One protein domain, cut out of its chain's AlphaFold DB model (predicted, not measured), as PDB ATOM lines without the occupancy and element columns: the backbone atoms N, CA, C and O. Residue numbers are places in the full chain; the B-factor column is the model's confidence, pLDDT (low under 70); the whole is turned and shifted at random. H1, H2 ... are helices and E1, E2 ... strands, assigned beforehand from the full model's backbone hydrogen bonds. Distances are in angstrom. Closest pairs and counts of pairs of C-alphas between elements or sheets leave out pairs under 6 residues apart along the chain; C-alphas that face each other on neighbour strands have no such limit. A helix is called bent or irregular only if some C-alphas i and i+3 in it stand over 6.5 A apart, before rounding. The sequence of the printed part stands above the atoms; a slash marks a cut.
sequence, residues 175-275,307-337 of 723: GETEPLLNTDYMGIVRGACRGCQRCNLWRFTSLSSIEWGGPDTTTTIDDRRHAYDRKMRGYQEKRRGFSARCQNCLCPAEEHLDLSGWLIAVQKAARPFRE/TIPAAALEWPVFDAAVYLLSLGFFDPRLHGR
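This is residues 175 to 275 and 307 to 337 of the 723 residues of the protein "Hypothetical protein" of Symbiodinium sp. CCMP2592 (UniProt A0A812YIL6). Picture two unlike halves set end to end: in one, loops gather round a small two-stranded ladder, E1 and E3, with the long helix H1 along one side of them; in the other, H2 and H4 cross at a slant, with H3 and H5 near H4. A second two-stranded ladder, E2 and E4, lies near the middle, with H4 over E4. The printed part has 132 residues with five named helices and four named strands, in the order E1 E2 H1 E3 H2 E4 H3 H4 H5; both sheets are antiparallel, E1 - E3 and E2 - E4. The class is mostly helix, though under half of the residues, 65 of 132, are in named elements. The whole is compact, with a radius of gyration of the C-alphas of 15.7 A and spans of 46 by 33 by 26 A.

Look first at E1, residues 190 to 193, and its antiparallel neighbour E3, residues 256 to 258: N 191 and O 257 are within hydrogen-bond range at 2.8 A. From E3 a tight link leads to H2, residues 260 to 274. H2 touches H4, residues 317 to 326, at a steep tilt of 54 degrees, the same way; their closest C-alphas, of Ala 270 and Ala 321, are 5.0 A apart. Next find E2, residues 209 to 211, antiparallel to E4, residues 307 to 309, with N 210 and O 308 at 2.7 A. The closest C-alphas of E4 and H4, of Ile 308 and Leu 324, are 6.5 A apart. H3, residues 310 to 314, is close to H4 but not clearly touching, with C-alphas 312 and 320 closest at 5.8 A. H5, residues 332 to 335, is likewise close to H4 but not clearly touching, with C-alphas 319 and 332 closest at 6.3 A. H1, residues 221 to 238, touches no helix. In H1 and H4 every O i to N i+4 pair is within hydrogen-bond range; in H2 8 of 11 are, in H3 0 of 1, beside 2 of 2 O i to N i+3 pairs, and H5 is too short for an i+4 pair.

Find C-alpha 190 at (149.029, 128.832, 122.606), where E1 begins its 8.5 A. H1 runs 25.7 A from C-alpha 221 at (141.080, 132.087, 137.194). H2 spans 20.8 A and is irregular, only just: C-alphas 269 and 272 are 6.8 A apart. H4 spans 14.3 A, and H5 ends at C-alpha 335, (138.318, 108.031, 106.931).

The C-alphas farthest apart, of Arg 240 and Glu 275, are 49.5 A apart. Residues 276 to 306 are not printed; C-alphas 275 and 307 stand 20.9 A apart across the cut. The links E1 to E2 and H1 to E3 are long. Mean pLDDT of the printed part is 75.2, and 36 residues are under 70, among them 213 to 224 and 234 to 244.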
ATOM      1  N   GLY A 175     160.315 111.520 130.937       41.03
ATOM      2  CA  GLY A 175     160.990 112.445 130.024       41.03
ATOM      3  C   GLY A 175     160.390 112.559 128.612       41.03
ATOM      4  O   GLY A 175     160.449 113.644 128.047       41.03
ATOM      5  N   GLU A 176     159.765 111.523 128.037       36.44
ATOM      6  CA  GLU A 176     159.255 111.574 126.644       36.44
ATOM      7  C   GLU A 176     157.820 112.114 126.508       36.44
ATOM      8  O   GLU A 176     157.427 112.585 125.440       36.44
ATOM      9  N   THR A 177     157.058 112.164 127.600       45.06
ATOM     10  CA  THR A 177     155.885 113.041 127.726       45.06
ATOM     11  C   THR A 177     156.259 114.241 128.586       45.06
ATOM     12  O   THR A 177     155.812 114.364 129.729       45.06
ATOM     13  N   GLU A 178     157.121 115.129 128.082       46.50
ATOM     14  CA  GLU A 178     157.213 116.460 128.685       46.50
ATOM     15  C   GLU A 178     155.820 117.107 128.585       46.50
ATOM     16  O   GLU A 178     155.288 117.228 127.478       46.50
ATOM     17  N   PRO A 179     155.181 117.481 129.707       50.09
ATOM     18  CA  PRO A 179     153.812 117.975 129.699       50.09
ATOM     19  C   PRO A 179     153.770 119.390 129.126       50.09
ATOM     20  O   PRO A 179     153.785 120.342 129.893       50.09
ATOM     21  N   LEU A 180     153.731 119.532 127.798       57.72
ATOM     22  CA  LEU A 180     153.717 120.822 127.099       57.72
ATOM     23  C   LEU A 180     152.782 121.813 127.789       57.72
ATOM     24  O   LEU A 180     151.655 121.462 128.151       57.72
ATOM     25  N   LEU A 181     153.252 123.054 127.966       65.75
ATOM     26  CA  LEU A 181     152.413 124.067 128.592       65.75
ATOM     27  C   LEU A 181     151.181 124.287 127.729       65.75
ATOM     28  O   LEU A 181     150.097 124.200 128.296       65.75
ATOM     29  N   ASN A 182     151.389 124.522 126.412       72.12
ATOM     30  CA  ASN A 182     150.444 124.708 125.278       72.12
ATOM     31  C   ASN A 182     149.143 125.497 125.555       72.12
ATOM     32  O   ASN A 182     148.299 125.681 124.683       72.12
ATOM     33  N   THR A 183     149.026 125.997 126.771       76.62
ATOM     34  CA  THR A 183     147.927 126.632 127.455       76.62
ATOM     35  C   THR A 183     148.583 127.537 128.492       76.62
ATOM     36  O   THR A 183     149.405 127.078 129.290       76.62
ATOM     37  N   ASP A 184     148.305 128.833 128.452       78.38
ATOM     38  CA  ASP A 184     148.892 129.763 129.419       78.38
ATOM     39  C   ASP A 184     148.152 129.767 130.767       78.38
ATOM     40  O   ASP A 184     147.203 129.013 130.987       78.38
ATOM     41  N   TYR A 185     148.589 130.626 131.692       72.69
ATOM     42  CA  TYR A 185     147.983 130.747 133.023       72.69
ATOM     43  C   TYR A 185     146.516 131.216 132.989       72.69
ATOM     44  O   TYR A 185     145.799 131.041 133.974       72.69
ATOM     45  N   MET A 186     146.054 131.798 131.874       72.88
ATOM     46  CA  MET A 186     144.655 132.182 131.669       72.88
ATOM     47  C   MET A 186     143.805 131.026 131.116       72.88
ATOM     48  O   MET A 186     142.572 131.123 131.087       72.88
ATOM     49  N   GLY A 187     144.438 129.922 130.712       72.31
ATOM     50  CA  GLY A 187     143.783 128.811 130.031       72.31
ATOM     51  C   GLY A 187     143.706 128.991 128.511       72.31
ATOM     52  O   GLY A 187     142.936 128.281 127.868       72.31
ATOM     53  N   ILE A 188     144.440 129.947 127.927       79.56
ATOM     54  CA  ILE A 188     144.417 130.202 126.481       79.56
ATOM     55  C   ILE A 188     145.357 129.235 125.778       79.56
ATOM     56  O   ILE A 188     146.540 129.174 126.105       79.56
ATOM     57  N   VAL A 189     144.843 128.537 124.765       83.00
ATOM     58  CA  VAL A 189     145.622 127.623 123.928       83.00
ATOM     59  C   VAL A 189     146.624 128.418 123.086       83.00
ATOM     60  O   VAL A 189     146.245 129.274 122.279       83.00
ATOM     61  N   ARG A 190     147.916 128.138 123.269       86.56
ATOM     62  CA  ARG A 190     149.029 128.832 122.606       86.56
ATOM     63  C   ARG A 190     149.724 127.913 121.606       86.56
ATOM     64  O   ARG A 190     149.942 126.743 121.887       86.56
ATOM     65  N   GLY A 191     150.076 128.459 120.444       82.75
ATOM     66  CA  GLY A 191     150.806 127.777 119.376       82.75
ATOM     67  C   GLY A 191     152.276 128.200 119.281       82.75
ATOM     68  O   GLY A 191     152.922 128.538 120.271       82.75
ATOM     69  N   ALA A 192     152.828 128.192 118.066       83.81
ATOM     70  CA  ALA A 192     154.228 128.545 117.836       83.81
ATOM     71  C   ALA A 192     154.555 129.995 118.255       83.81
ATOM     72  O   ALA A 192     153.732 130.907 118.148       83.81
ATOM     73  N   CYS A 193     155.788 130.211 118.720       86.12
ATOM     74  CA  CYS A 193     156.310 131.538 119.049       86.12
ATOM     75  C   CYS A 193     156.369 132.420 117.794       86.12
ATOM     76  O   CYS A 193     157.031 132.029 116.832       86.12
ATOM     77  N   ARG A 194     155.770 133.622 117.823       85.12
ATOM     78  CA  ARG A 194     155.750 134.535 116.664       85.12
ATOM     79  C   ARG A 194     157.143 134.998 116.236       85.12
ATOM     80  O   ARG A 194     157.369 135.154 115.044       85.12
ATOM     81  N   GLY A 195     158.060 135.172 117.190       84.75
ATOM     82  CA  GLY A 195     159.435 135.594 116.924       84.75
ATOM     83  C   GLY A 195     160.316 134.465 116.386       84.75
ATOM     84  O   GLY A 195     160.781 134.521 115.254       84.75
ATOM     85  N   CYS A 196     160.570 133.432 117.196       85.00
ATOM     86  CA  CYS A 196     161.583 132.423 116.859       85.00
ATOM     87  C   CYS A 196     161.061 131.194 116.100       85.00
ATOM     88  O   CYS A 196     161.877 130.471 115.535       85.00
ATOM     89  N   GLN A 197     159.755 130.890 116.155       83.44
ATOM     90  CA  GLN A 197     159.109 129.696 115.563       83.44
ATOM     91  C   GLN A 197     159.694 128.318 115.969       83.44
ATOM     92  O   GLN A 197     159.217 127.274 115.530       83.44
ATOM     93  N   ARG A 198     160.707 128.283 116.844       78.50
ATOM     94  CA  ARG A 198     161.455 127.079 117.254       78.50
ATOM     95  C   ARG A 198     161.194 126.672 118.707       78.50
ATOM     96  O   ARG A 198     161.925 125.866 119.269       78.50
ATOM     97  N   CYS A 199     160.205 127.290 119.351       75.12
ATOM     98  CA  CYS A 199     159.878 127.030 120.749       75.12
ATOM     99  C   CYS A 199     159.276 125.631 120.911       75.12
ATOM    100  O   CYS A 199     158.154 125.409 120.473       75.12
ATOM    101  N   ASN A 200     159.985 124.715 121.570       71.69
ATOM    102  CA  ASN A 200     159.478 123.361 121.813       71.69
ATOM    103  C   ASN A 200     158.472 123.297 122.970       71.69
ATOM    104  O   ASN A 200     157.680 122.370 123.029       71.69
ATOM    105  N   LEU A 201     158.473 124.287 123.869       70.81
ATOM    106  CA  LEU A 201     157.654 124.271 125.086       70.81
ATOM    107  C   LEU A 201     156.165 124.573 124.847       70.81
ATOM    108  O   LEU A 201     155.292 124.049 125.538       70.81
ATOM    109  N   TRP A 202     155.895 125.458 123.890       73.44
ATOM    110  CA  TRP A 202     154.556 125.958 123.570       73.44
ATOM    111  C   TRP A 202     154.035 125.433 122.227       73.44
ATOM    112  O   TRP A 202     152.858 125.578 121.917       73.44
ATOM    113  N   ARG A 203     154.899 124.817 121.410       71.19
ATOM    114  CA  ARG A 203     154.508 124.225 120.132       71.19
ATOM    115  C   ARG A 203     153.856 122.865 120.360       71.19
ATOM    116  O   ARG A 203     154.369 122.040 121.106       71.19
ATOM    117  N   PHE A 204     152.766 122.614 119.645       69.81
ATOM    118  CA  PHE A 204     152.164 121.291 119.586       69.81
ATOM    119  C   PHE A 204     153.047 120.321 118.782       69.81
ATOM    120  O   PHE A 204     153.467 120.620 117.664       69.81
ATOM    121  N   THR A 205     153.317 119.155 119.358       65.81
ATOM    122  CA  THR A 205     153.926 117.993 118.695       65.81
ATOM    123  C   THR A 205     152.843 117.039 118.183       65.81
ATOM    124  O   THR A 205     151.666 117.188 118.508       65.81
ATOM    125  N   SER A 206     153.226 116.013 117.416       56.56
ATOM    126  CA  SER A 206     152.298 114.984 116.915       56.56
ATOM    127  C   SER A 206     151.559 114.212 118.017       56.56
ATOM    128  O   SER A 206     150.499 113.653 117.751       56.56
ATOM    129  N   LEU A 207     152.092 114.197 119.243       55.03
ATOM    130  CA  LEU A 207     151.493 113.553 120.419       55.03
ATOM    131  C   LEU A 207     150.646 114.512 121.265       55.03
ATOM    132  O   LEU A 207     150.083 114.117 122.281       55.03
ATOM    133  N   SER A 208     150.584 115.787 120.884       68.81
ATOM    134  CA  SER A 208     149.881 116.803 121.657       68.81
ATOM    135  C   SER A 208     148.387 116.804 121.359       68.81
ATOM    136  O   SER A 208     147.959 116.544 120.232       68.81
ATOM    137  N   SER A 209     147.593 117.188 122.354       71.81
ATOM    138  CA  SER A 209     146.152 117.359 122.210       71.81
ATOM    139  C   SER A 209     145.676 118.686 122.794       71.81
ATOM    140  O   SER A 209     146.250 119.197 123.753       71.81
ATOM    141  N   ILE A 210     144.615 119.228 122.209       75.12
ATOM    142  CA  ILE A 210     143.927 120.456 122.598       75.12
ATOM    143  C   ILE A 210     142.659 120.055 123.350       75.12
ATOM    144  O   ILE A 210     141.861 119.270 122.840       75.12
ATOM    145  N   GLU A 211     142.456 120.584 124.553       74.25
ATOM    146  CA  GLU A 211     141.221 120.347 125.303       74.25
ATOM    147  C   GLU A 211     140.046 121.107 124.673       74.25
ATOM    148  O   GLU A 211     140.113 122.310 124.422       74.25
ATOM    149  N   TRP A 212     138.945 120.398 124.417       70.19
ATOM    150  CA  TRP A 212     137.765 120.954 123.755       70.19
ATOM    151  C   TRP A 212     136.935 121.878 124.641       70.19
ATOM    152  O   TRP A 212     136.425 122.896 124.159       70.19
ATOM    153  N   GLY A 213     136.733 121.480 125.904       60.62
ATOM    154  CA  GLY A 213     135.720 122.045 126.806       60.62
ATOM    155  C   GLY A 213     135.897 123.532 127.100       60.62
ATOM    156  O   GLY A 213     135.049 124.134 127.756       60.62
ATOM    157  N   GLY A 214     136.987 124.120 126.601       53.09
ATOM    158  CA  GLY A 214     137.477 125.399 127.039       53.09
ATOM    159  C   GLY A 214     137.715 125.372 128.545       53.09
ATOM    160  O   GLY A 214     137.591 124.345 129.218       53.09
ATOM    161  N   PRO A 215     138.044 126.524 129.112       47.19
ATOM    162  CA  PRO A 215     138.054 126.648 130.546       47.19
ATOM    163  C   PRO A 215     136.614 126.532 131.074       47.19
ATOM    164  O   PRO A 215     135.751 127.322 130.688       47.19
ATOM    165  N   ASP A 216     136.343 125.558 131.943       46.97
ATOM    166  CA  ASP A 216     135.030 125.381 132.574       46.97
ATOM    167  C   ASP A 216     134.590 126.703 133.238       46.97
ATOM    168  O   ASP A 216     135.370 127.359 133.935       46.97
ATOM    169  N   THR A 217     133.340 127.120 133.010       45.34
ATOM    170  CA  THR A 217     132.761 128.339 133.604       45.34
ATOM    171  C   THR A 217     132.703 128.285 135.131       45.34
ATOM    172  O   THR A 217     132.547 129.320 135.769       45.34
ATOM    173  N   THR A 218     132.823 127.092 135.720       49.47
ATOM    174  CA  THR A 218     132.936 126.882 137.169       49.47
ATOM    175  C   THR A 218     134.380 126.902 137.672       49.47
ATOM    176  O   THR A 218     134.599 127.081 138.865       49.47
ATOM    177  N   THR A 219     135.368 126.762 136.781       57.16
ATOM    178  CA  THR A 219     136.793 126.813 137.128       57.16
ATOM    179  C   THR A 219     137.260 128.262 137.121       57.16
ATOM    180  O   THR A 219     137.315 128.912 136.067       57.16
ATOM    181  N   THR A 220     137.601 128.767 138.305       64.19
ATOM    182  CA  THR A 220     138.032 130.153 138.505       64.19
ATOM    183  C   THR A 220     139.385 130.420 137.836       64.19
ATOM    184  O   THR A 220     140.128 129.498 137.483       64.19
ATOM    185  N   ILE A 221     139.734 131.698 137.652       64.75
ATOM    186  CA  ILE A 221     141.080 132.087 137.194       64.75
ATOM    187  C   ILE A 221     142.142 131.546 138.160       64.75
ATOM    188  O   ILE A 221     143.191 131.080 137.716       64.75
ATOM    189  N   ASP A 222     141.846 131.533 139.461       68.50
ATOM    190  CA  ASP A 222     142.750 131.004 140.476       68.50
ATOM    191  C   ASP A 222     142.943 129.495 140.330       68.50
ATOM    192  O   ASP A 222     144.072 129.026 140.398       68.50
ATOM    193  N   ASP A 223     141.900 128.714 140.046       65.94
ATOM    194  CA  ASP A 223     142.034 127.269 139.811       65.94
ATOM    195  C   ASP A 223     142.928 126.960 138.601       65.94
ATOM    196  O   ASP A 223     143.772 126.056 138.651       65.94
ATOM    197  N   ARG A 224     142.788 127.742 137.523       68.31
ATOM    198  CA  ARG A 224     143.634 127.626 136.321       68.31
ATOM    199  C   ARG A 224     145.068 127.994 136.630       68.31
ATOM    200  O   ARG A 224     145.979 127.271 136.233       68.31
ATOM    201  N   ARG A 225     145.265 129.067 137.390       71.88
ATOM    202  CA  ARG A 225     146.581 129.494 137.850       71.88
ATOM    203  C   ARG A 225     147.220 128.436 138.745       71.88
ATOM    204  O   ARG A 225     148.365 128.087 138.515       71.88
ATOM    205  N   HIS A 226     146.478 127.820 139.665       71.50
ATOM    206  CA  HIS A 226     146.975 126.706 140.475       71.50
ATOM    207  C   HIS A 226     147.330 125.478 139.625       71.50
ATOM    208  O   HIS A 226     148.339 124.825 139.896       71.50
ATOM    209  N   ALA A 227     146.535 125.142 138.604       69.88
ATOM    210  CA  ALA A 227     146.843 124.052 137.678       69.88
ATOM    211  C   ALA A 227     148.091 124.350 136.831       69.88
ATOM    212  O   ALA A 227     148.960 123.485 136.696       69.88
ATOM    213  N   TYR A 228     148.208 125.578 136.329       72.88
ATOM    214  CA  TYR A 228     149.377 126.085 135.618       72.88
ATOM    215  C   TYR A 228     150.623 126.070 136.509       72.88
ATOM    216  O   TYR A 228     151.645 125.509 136.128       72.88
ATOM    217  N   ASP A 229     150.525 126.579 137.736       73.38
ATOM    218  CA  ASP A 229     151.616 126.608 138.707       73.38
ATOM    219  C   ASP A 229     152.033 125.191 139.124       73.38
ATOM    220  O   ASP A 229     153.219 124.933 139.313       73.38
ATOM    221  N   ARG A 230     151.092 124.238 139.229       73.12
ATOM    222  CA  ARG A 230     151.409 122.811 139.422       73.12
ATOM    223  C   ARG A 230     152.208 122.249 138.244       73.12
ATOM    224  O   ARG A 230     153.234 121.613 138.483       73.12
ATOM    225  N   LYS A 231     151.787 122.508 136.997       71.50
ATOM    226  CA  LYS A 231     152.549 122.117 135.794       71.50
ATOM    227  C   LYS A 231     153.946 122.756 135.800       71.50
ATOM    228  O   LYS A 231     154.937 122.064 135.589       71.50
ATOM    229  N   MET A 232     154.034 124.050 136.111       72.00
ATOM    230  CA  MET A 232     155.286 124.810 136.174       72.00
ATOM    231  C   MET A 232     156.239 124.318 137.266       72.00
ATOM    232  O   MET A 232     157.438 124.232 137.011       72.00
ATOM    233  N   ARG A 233     155.737 123.956 138.456       71.75
ATOM    234  CA  ARG A 233     156.560 123.367 139.525       71.75
ATOM    235  C   ARG A 233     157.177 122.045 139.087       71.75
ATOM    236  O   ARG A 233     158.388 121.895 139.192       71.75
ATOM    237  N   GLY A 234     156.386 121.161 138.474       68.19
ATOM    238  CA  GLY A 234     156.908 119.918 137.896       68.19
ATOM    239  C   GLY A 234     157.993 120.161 136.835       68.19
ATOM    240  O   GLY A 234     158.975 119.422 136.771       68.19
ATOM    241  N   TYR A 235     157.873 121.231 136.039       66.75
ATOM    242  CA  TYR A 235     158.922 121.649 135.101       66.75
ATOM    243  C   TYR A 235     160.190 122.157 135.791       66.75
ATOM    244  O   TYR A 235     161.289 121.775 135.396       66.75
ATOM    245  N   GLN A 236     160.054 123.022 136.796       69.19
ATOM    246  CA  GLN A 236     161.182 123.613 137.524       69.19
ATOM    247  C   GLN A 236     161.949 122.577 138.355       69.19
ATOM    248  O   GLN A 236     163.171 122.669 138.470       69.19
ATOM    249  N   GLU A 237     161.251 121.574 138.888       67.62
ATOM    250  CA  GLU A 237     161.851 120.431 139.583       67.62
ATOM    251  C   GLU A 237     162.672 119.558 138.623       67.62
ATOM    252  O   GLU A 237     163.799 119.180 138.949       67.62
ATOM    253  N   LYS A 238     162.161 119.303 137.409       65.19
ATOM    254  CA  LYS A 238     162.860 118.519 136.372       65.19
ATOM    255  C   LYS A 238     163.967 119.299 135.648       65.19
ATOM    256  O   LYS A 238     164.915 118.699 135.148       65.19
ATOM    257  N   ARG A 239     163.876 120.633 135.578       61.56
ATOM    258  CA  ARG A 239     164.853 121.526 134.932       61.56
ATOM    259  C   ARG A 239     165.177 122.721 135.832       61.56
ATOM    260  O   ARG A 239     164.457 123.721 135.847       61.56
ATOM    261  N   ARG A 240     166.315 122.667 136.532       52.91
ATOM    262  CA  ARG A 240     166.827 123.813 137.308       52.91
ATOM    263  C   ARG A 240     167.018 125.041 136.401       52.91
ATOM    264  O   ARG A 240     167.683 124.946 135.376       52.91
ATOM    265  N   GLY A 241     166.459 126.191 136.795       54.69
ATOM    266  CA  GLY A 241     166.581 127.469 136.065       54.69
ATOM    267  C   GLY A 241     165.517 127.722 134.985       54.69
ATOM    268  O   GLY A 241     165.641 128.662 134.204       54.69
ATOM    269  N   PHE A 242     164.470 126.898 134.925       60.09
ATOM    270  CA  PHE A 242     163.419 126.982 133.912       60.09
ATOM    271  C   PHE A 242     162.424 128.140 134.137       60.09
ATOM    272  O   PHE A 242     161.997 128.398 135.265       60.09
ATOM    273  N   SER A 243     162.003 128.807 133.052       66.44
ATOM    274  CA  SER A 243     161.011 129.896 133.076       66.44
ATOM    275  C   SER A 243     159.846 129.627 132.117       66.44
ATOM    276  O   SER A 243     160.011 128.936 131.118       66.44
ATOM    277  N   ALA A 244     158.682 130.226 132.384       67.44
ATOM    278  CA  ALA A 244     157.479 130.182 131.535       67.44
ATOM    279  C   ALA A 244     157.628 130.890 130.168       67.44
ATOM    280  O   ALA A 244     156.649 131.151 129.471       67.44
ATOM    281  N   ARG A 245     158.852 131.259 129.794       80.69
ATOM    282  CA  ARG A 245     159.166 132.000 128.577       80.69
ATOM    283  C   ARG A 245     159.647 131.048 127.489       80.69
ATOM    284  O   ARG A 245     160.051 129.917 127.748       80.69
ATOM    285  N   CYS A 246     159.609 131.512 126.247       80.31
ATOM    286  CA  CYS A 246     160.161 130.785 125.113       80.31
ATOM    287  C   CYS A 246     161.629 130.405 125.363       80.31
ATOM    288  O   CYS A 246     162.445 131.263 125.687       80.31
ATOM    289  N   GLN A 247     161.983 129.143 125.123       77.88
ATOM    290  CA  GLN A 247     163.338 128.630 125.355       77.88
ATOM    291  C   GLN A 247     164.411 129.272 124.457       77.88
ATOM    292  O   GLN A 247     165.580 129.260 124.819       77.88
ATOM    293  N   ASN A 248     164.028 129.835 123.304       82.62
ATOM    294  CA  ASN A 248     164.988 130.391 122.344       82.62
ATOM    295  C   ASN A 248     165.086 131.917 122.379       82.62
ATOM    296  O   ASN A 248     166.157 132.459 122.137       82.62
ATOM    297  N   CYS A 249     163.976 132.619 122.619       86.19
ATOM    298  CA  CYS A 249     163.944 134.087 122.564       86.19
ATOM    299  C   CYS A 249     163.410 134.742 123.839       86.19
ATOM    300  O   CYS A 249     163.255 135.956 123.870       86.19
ATOM    301  N   LEU A 250     163.109 133.954 124.880       84.19
ATOM    302  CA  LEU A 250     162.669 134.421 126.201       84.19
ATOM    303  C   LEU A 250     161.414 135.315 126.193       84.19
ATOM    304  O   LEU A 250     161.083 135.939 127.208       84.19
ATOM    305  N   CYS A 251     160.672 135.343 125.085       84.44
ATOM    306  CA  CYS A 251     159.386 136.020 125.023       84.44
ATOM    307  C   CYS A 251     158.376 135.321 125.948       84.44
ATOM    308  O   CYS A 251     158.467 134.102 126.156       84.44
ATOM    309  N   PRO A 252     157.420 136.059 126.521       86.56
ATOM    310  CA  PRO A 252     156.394 135.471 127.361       86.56
ATOM    311  C   PRO A 252     155.336 134.730 126.507       86.56
ATOM    312  O   PRO A 252     155.419 134.678 125.271       86.56
ATOM    313  N   ALA A 253     154.382 134.069 127.163       82.50
ATOM    314  CA  ALA A 253     153.399 133.199 126.508       82.50
ATOM    315  C   ALA A 253     152.473 133.969 125.550       82.50
ATOM    316  O   ALA A 253     152.088 133.454 124.504       82.50
ATOM    317  N   GLU A 254     152.175 135.226 125.867       86.38
ATOM    318  CA  GLU A 254     151.272 136.113 125.130       86.38
ATOM    319  C   GLU A 254     151.823 136.492 123.746       86.38
ATOM    320  O   GLU A 254     151.063 136.826 122.841       86.38
ATOM    321  N   GLU A 255     153.140 136.385 123.550       87.06
ATOM    322  CA  GLU A 255     153.791 136.594 122.250       87.06
ATOM    323  C   GLU A 255     153.756 135.343 121.345       87.06
ATOM    324  O   GLU A 255     154.259 135.357 120.216       87.06
ATOM    325  N   HIS A 256     153.160 134.243 121.808       88.38
ATOM    326  CA  HIS A 256     152.912 133.060 120.983       88.38
ATOM    327  C   HIS A 256     151.607 133.199 120.190       88.38
ATOM    328  O   HIS A 256     150.774 134.078 120.429       88.38
ATOM    329  N   LEU A 257     151.436 132.346 119.180       87.50
ATOM    330  CA  LEU A 257     150.197 132.293 118.412       87.50
ATOM    331  C   LEU A 257     149.015 131.990 119.342       87.50
ATOM    332  O   LEU A 257     149.065 131.043 120.119       87.50
ATOM    333  N   ASP A 258     147.953 132.784 119.250       88.00
ATOM    334  CA  ASP A 258     146.708 132.542 119.974       88.00
ATOM    335  C   ASP A 258     145.810 131.631 119.133       88.00
ATOM    336  O   ASP A 258     145.412 132.003 118.026       88.00
ATOM    337  N   LEU A 259     145.519 130.433 119.638       86.69
ATOM    338  CA  LEU A 259     144.694 129.442 118.946       86.69
ATOM    339  C   LEU A 259     143.229 129.465 119.406       86.69
ATOM    340  O   LEU A 259     142.423 128.674 118.910       86.69
ATOM    341  N   SER A 260     142.840 130.397 120.284       84.00
ATOM    342  CA  SER A 260     141.453 130.536 120.749       84.00
ATOM    343  C   SER A 260     140.495 130.783 119.592       84.00
ATOM    344  O   SER A 260     139.398 130.239 119.579       84.00
ATOM    345  N   GLY A 261     140.912 131.565 118.589       86.75
ATOM    346  CA  GLY A 261     140.096 131.833 117.404       86.75
ATOM    347  C   GLY A 261     139.758 130.562 116.621       86.75
ATOM    348  O   GLY A 261     138.605 130.368 116.236       86.75
ATOM    349  N   TRP A 262     140.738 129.669 116.447       89.19
ATOM    350  CA  TRP A 262     140.530 128.369 115.809       89.19
ATOM    351  C   TRP A 262     139.622 127.475 116.662       89.19
ATOM    352  O   TRP A 262     138.636 126.951 116.149       89.19
ATOM    353  N   LEU A 263     139.869 127.374 117.972       85.06
ATOM    354  CA  LEU A 263     139.039 126.558 118.867       85.06
ATOM    355  C   LEU A 263     137.582 127.051 118.892       85.06
ATOM    356  O   LEU A 263     136.658 126.248 118.783       85.06
ATOM    357  N   ILE A 264     137.367 128.371 118.943       85.25
ATOM    358  CA  ILE A 264     136.039 128.996 118.837       85.25
ATOM    359  C   ILE A 264     135.387 128.663 117.490       85.25
ATOM    360  O   ILE A 264     134.173 128.456 117.436       85.25
ATOM    361  N   ALA A 265     136.151 128.608 116.397       88.50
ATOM    362  CA  ALA A 265     135.622 128.225 115.093       88.50
ATOM    363  C   ALA A 265     135.150 126.760 115.086       88.50
ATOM    364  O   ALA A 265     134.028 126.501 114.650       88.50
ATOM    365  N   VAL A 266     135.931 125.826 115.644       87.62
ATOM    366  CA  VAL A 266     135.521 124.414 115.792       87.62
ATOM    367  C   VAL A 266     134.286 124.304 116.696       87.62
ATOM    368  O   VAL A 266     133.333 123.597 116.366       87.62
ATOM    369  N   GLN A 267     134.236 125.074 117.788       83.44
ATOM    370  CA  GLN A 267     133.071 125.186 118.676       83.44
ATOM    371  C   GLN A 267     131.813 125.656 117.961       83.44
ATOM    372  O   GLN A 267     130.743 125.059 118.114       83.44
ATOM    373  N   LYS A 268     131.937 126.692 117.136       85.06
ATOM    374  CA  LYS A 268     130.839 127.186 116.306       85.06
ATOM    375  C   LYS A 268     130.410 126.160 115.261       85.06
ATOM    376  O   LYS A 268     129.211 126.032 115.053       85.06
ATOM    377  N   ALA A 269     131.341 125.419 114.660       86.06
ATOM    378  CA  ALA A 269     131.035 124.397 113.661       86.06
ATOM    379  C   ALA A 269     130.358 123.151 114.258       86.06
ATOM    380  O   ALA A 269     129.465 122.596 113.633       86.06
ATOM    381  N   ALA A 270     130.711 122.734 115.478       84.00
ATOM    382  CA  ALA A 270     130.081 121.580 116.129       84.00
ATOM    383  C   ALA A 270     128.694 121.892 116.720       84.00
ATOM    384  O   ALA A 270     127.894 120.987 116.953       84.00
ATOM    385  N   ARG A 271     128.401 123.169 117.007       81.56
ATOM    386  CA  ARG A 271     127.170 123.590 117.693       81.56
ATOM    387  C   ARG A 271     125.877 123.178 116.965       81.56
ATOM    388  O   ARG A 271     125.010 122.647 117.657       81.56
ATOM    389  N   PRO A 272     125.716 123.363 115.639       78.69
ATOM    390  CA  PRO A 272     124.453 123.074 114.953       78.69
ATOM    391  C   PRO A 272     124.056 121.589 114.968       78.69
ATOM    392  O   PRO A 272     122.867 121.281 114.966       78.69
ATOM    393  N   PHE A 273     125.032 120.674 115.058       77.50
ATOM    394  CA  PHE A 273     124.818 119.223 115.216       77.50
ATOM    395  C   PHE A 273     124.200 118.851 116.564       77.50
ATOM    396  O   PHE A 273     123.663 117.763 116.747       77.50
ATOM    397  N   ARG A 274     124.325 119.744 117.546       75.12
ATOM    398  CA  ARG A 274     123.881 119.536 118.926       75.12
ATOM    399  C   ARG A 274     122.690 120.417 119.293       75.12
ATOM    400  O   ARG A 274     122.263 120.405 120.443       75.12
ATOM    401  N   GLU A 275     122.195 121.206 118.347       72.81
ATOM    402  CA  GLU A 275     121.049 122.085 118.537       72.81
ATOM    403  C   GLU A 275     119.768 121.382 118.090       72.81
ATOM    404  O   GLU A 275     119.689 120.895 116.964       72.81
ATOM    405  N   THR A 307     139.313 115.682 123.805       74.75
ATOM    406  CA  THR A 307     140.557 116.240 123.273       74.75
ATOM    407  C   THR A 307     140.582 116.162 121.750       74.75
ATOM    408  O   THR A 307     140.035 115.239 121.149       74.75
ATOM    409  N   ILE A 308     141.204 117.154 121.117       78.62
ATOM    410  CA  ILE A 308     141.403 117.235 119.670       78.62
ATOM    411  C   ILE A 308     142.910 117.118 119.402       78.62
ATOM    412  O   ILE A 308     143.683 117.830 120.043       78.62
ATOM    413  N   PRO A 309     143.379 116.241 118.501       81.06
ATOM    414  CA  PRO A 309     144.802 116.095 118.232       81.06
ATOM    415  C   PRO A 309     145.365 117.382 117.630       81.06
ATOM    416  O   PRO A 309     144.705 118.054 116.843       81.06
ATOM    417  N   ALA A 310     146.620 117.691 117.940       79.88
ATOM    418  CA  ALA A 310     147.334 118.832 117.374       79.88
ATOM    419  C   ALA A 310     147.322 118.885 115.844       79.88
ATOM    420  O   ALA A 310     147.285 119.969 115.268       79.88
ATOM    421  N   ALA A 311     147.329 117.716 115.196       81.06
ATOM    422  CA  ALA A 311     147.234 117.600 113.745       81.06
ATOM    423  C   ALA A 311     145.979 118.296 113.181       81.06
ATOM    424  O   ALA A 311     146.003 118.753 112.044       81.06
ATOM    425  N   ALA A 312     144.916 118.442 113.982       85.12
ATOM    426  CA  ALA A 312     143.690 119.120 113.580       85.12
ATOM    427  C   ALA A 312     143.842 120.620 113.329       85.12
ATOM    428  O   ALA A 312     142.985 121.207 112.672       85.12
ATOM    429  N   LEU A 313     144.928 121.242 113.798       84.75
ATOM    430  CA  LEU A 313     145.237 122.637 113.477       84.75
ATOM    431  C   LEU A 313     145.432 122.861 111.970       84.75
ATOM    432  O   LEU A 313     145.243 123.980 111.500       84.75
ATOM    433  N   GLU A 314     145.785 121.811 111.225       84.69
ATOM    434  CA  GLU A 314     145.952 121.839 109.766       84.69
ATOM    435  C   GLU A 314     144.702 121.348 109.016       84.69
ATOM    436  O   GLU A 314     144.661 121.392 107.788       84.69
ATOM    437  N   TRP A 315     143.674 120.873 109.727       87.56
ATOM    438  CA  TRP A 315     142.448 120.365 109.113       87.56
ATOM    439  C   TRP A 315     141.449 121.496 108.846       87.56
ATOM    440  O   TRP A 315     141.446 122.515 109.547       87.56
ATOM    441  N   PRO A 316     140.521 121.306 107.889       89.06
ATOM    442  CA  PRO A 316     139.303 122.099 107.843       89.06
ATOM    443  C   PRO A 316     138.605 122.111 109.212       89.06
ATOM    444  O   PRO A 316     138.485 121.086 109.882       89.06
ATOM    445  N   VAL A 317     138.090 123.276 109.618       88.69
ATOM    446  CA  VAL A 317     137.394 123.457 110.910       88.69
ATOM    447  C   VAL A 317     136.254 122.450 111.090       88.69
ATOM    448  O   VAL A 317     135.995 121.977 112.198       88.69
ATOM    449  N   PHE A 318     135.576 122.120 109.994       86.56
ATOM    450  CA  PHE A 318     134.474 121.173 109.989       86.56
ATOM    451  C   PHE A 318     134.939 119.736 110.274       86.56
ATOM    452  O   PHE A 318     134.307 119.049 111.070       86.56
ATOM    453  N   ASP A 319     136.079 119.310 109.728       90.00
ATOM    454  CA  ASP A 319     136.661 117.987 109.992       90.00
ATOM    455  C   ASP A 319     137.041 117.844 111.470       90.00
ATOM    456  O   ASP A 319     136.765 116.823 112.095       90.00
ATOM    457  N   ALA A 320     137.612 118.898 112.064       89.50
ATOM    458  CA  ALA A 320     137.902 118.937 113.496       89.50
ATOM    459  C   ALA A 320     136.619 118.855 114.347       89.50
ATOM    460  O   ALA A 320     136.610 118.208 115.398       89.50
ATOM    461  N   ALA A 321     135.519 119.464 113.890       88.62
ATOM    462  CA  ALA A 321     134.223 119.371 114.556       88.62
ATOM    463  C   ALA A 321     133.639 117.954 114.465       88.62
ATOM    464  O   ALA A 321     133.160 117.436 115.474       88.62
ATOM    465  N   VAL A 322     133.719 117.295 113.305       89.25
ATOM    466  CA  VAL A 322     133.271 115.902 113.137       89.25
ATOM    467  C   VAL A 322     134.146 114.945 113.946       89.25
ATOM    468  O   VAL A 322     133.598 114.083 114.630       89.25
ATOM    469  N   TYR A 323     135.472 115.130 113.967       87.94
ATOM    470  CA  TYR A 323     136.385 114.369 114.831       87.94
ATOM    471  C   TYR A 323     135.932 114.443 116.288       87.94
ATOM    472  O   TYR A 323     135.724 113.420 116.942       87.94
ATOM    473  N   LEU A 324     135.699 115.655 116.787       84.50
ATOM    474  CA  LEU A 324     135.235 115.856 118.148       84.50
ATOM    475  C   LEU A 324     133.879 115.188 118.396       84.50
ATOM    476  O   LEU A 324     133.721 114.481 119.390       84.50
ATOM    477  N   LEU A 325     132.895 115.440 117.529       83.50
ATOM    478  CA  LEU A 325     131.548 114.891 117.678       83.50
ATOM    479  C   LEU A 325     131.583 113.364 117.635       83.50
ATOM    480  O   LEU A 325     130.872 112.710 118.386       83.50
ATOM    481  N   SER A 326     132.468 112.786 116.831       84.75
ATOM    482  CA  SER A 326     132.676 111.344 116.766       84.75
ATOM    483  C   SER A 326     133.363 110.771 118.005       84.75
ATOM    484  O   SER A 326     133.352 109.560 118.152       84.75
ATOM    485  N   LEU A 327     133.914 111.603 118.902       79.00
ATOM    486  CA  LEU A 327     134.802 111.221 120.012       79.00
ATOM    487  C   LEU A 327     136.132 110.603 119.548       79.00
ATOM    488  O   LEU A 327     136.669 109.708 120.191       79.00
ATOM    489  N   GLY A 328     136.660 111.095 118.426       79.25
ATOM    490  CA  GLY A 328     137.931 110.668 117.838       79.25
ATOM    491  C   GLY A 328     137.879 109.375 117.026       79.25
ATOM    492  O   GLY A 328     138.889 108.977 116.456       79.25
ATOM    493  N   PHE A 329     136.712 108.736 116.929       84.50
ATOM    494  CA  PHE A 329     136.501 107.567 116.073       84.50
ATOM    495  C   PHE A 329     136.558 107.927 114.579       84.50
ATOM    496  O   PHE A 329     137.035 107.133 113.773       84.50
ATOM    497  N   PHE A 330     136.122 109.132 114.199       87.94
ATOM    498  CA  PHE A 330     136.358 109.685 112.870       87.94
ATOM    499  C   PHE A 330     137.637 110.520 112.864       87.94
ATOM    500  O   PHE A 330     137.696 111.586 113.465       87.94
ATOM    501  N   ASP A 331     138.629 110.062 112.110       86.06
ATOM    502  CA  ASP A 331     139.822 110.824 111.726       86.06
ATOM    503  C   ASP A 331     139.786 111.134 110.217       86.06
ATOM    504  O   ASP A 331     139.766 110.183 109.426       86.06
ATOM    505  N   PRO A 332     139.797 112.409 109.784       85.50
ATOM    506  CA  PRO A 332     139.718 112.776 108.366       85.50
ATOM    507  C   PRO A 332     140.900 112.262 107.531       85.50
ATOM    508  O   PRO A 332     140.757 112.079 106.326       85.50
ATOM    509  N   ARG A 333     142.054 111.968 108.142       82.94
ATOM    510  CA  ARG A 333     143.227 111.429 107.431       82.94
ATOM    511  C   ARG A 333     143.057 109.958 107.063       82.94
ATOM    512  O   ARG A 333     143.628 109.511 106.075       82.94
ATOM    513  N   LEU A 334     142.302 109.220 107.875       81.06
ATOM    514  CA  LEU A 334     142.053 107.787 107.697       81.06
ATOM    515  C   LEU A 334     140.731 107.538 106.967       81.06
ATOM    516  O   LEU A 334     140.644 106.705 106.073       81.06
ATOM    517  N   HIS A 335     139.696 108.286 107.344       88.19
ATOM    518  CA  HIS A 335     138.318 108.031 106.931       88.19
ATOM    519  C   HIS A 335     137.782 109.087 105.969       88.19
ATOM    520  O   HIS A 335     136.775 108.840 105.301       88.19
ATOM    521  N   GLY A 336     138.422 110.256 105.897       80.56
ATOM    522  CA  GLY A 336     138.009 111.336 105.015       80.56
ATOM    523  C   GLY A 336     138.185 110.986 103.541       80.56
ATOM    524  O   GLY A 336     138.556 109.876 103.145       80.56
ATOM    525  N   ARG A 337     137.871 111.962 102.695       80.69
ATOM    526  CA  ARG A 337     138.026 111.848 101.246       80.69
ATOM    527  C   ARG A 337     139.148 112.787 100.819       80.69
ATOM    528  O   ARG A 337     139.074 113.976 101.098       80.69
TER     529      ARG A 337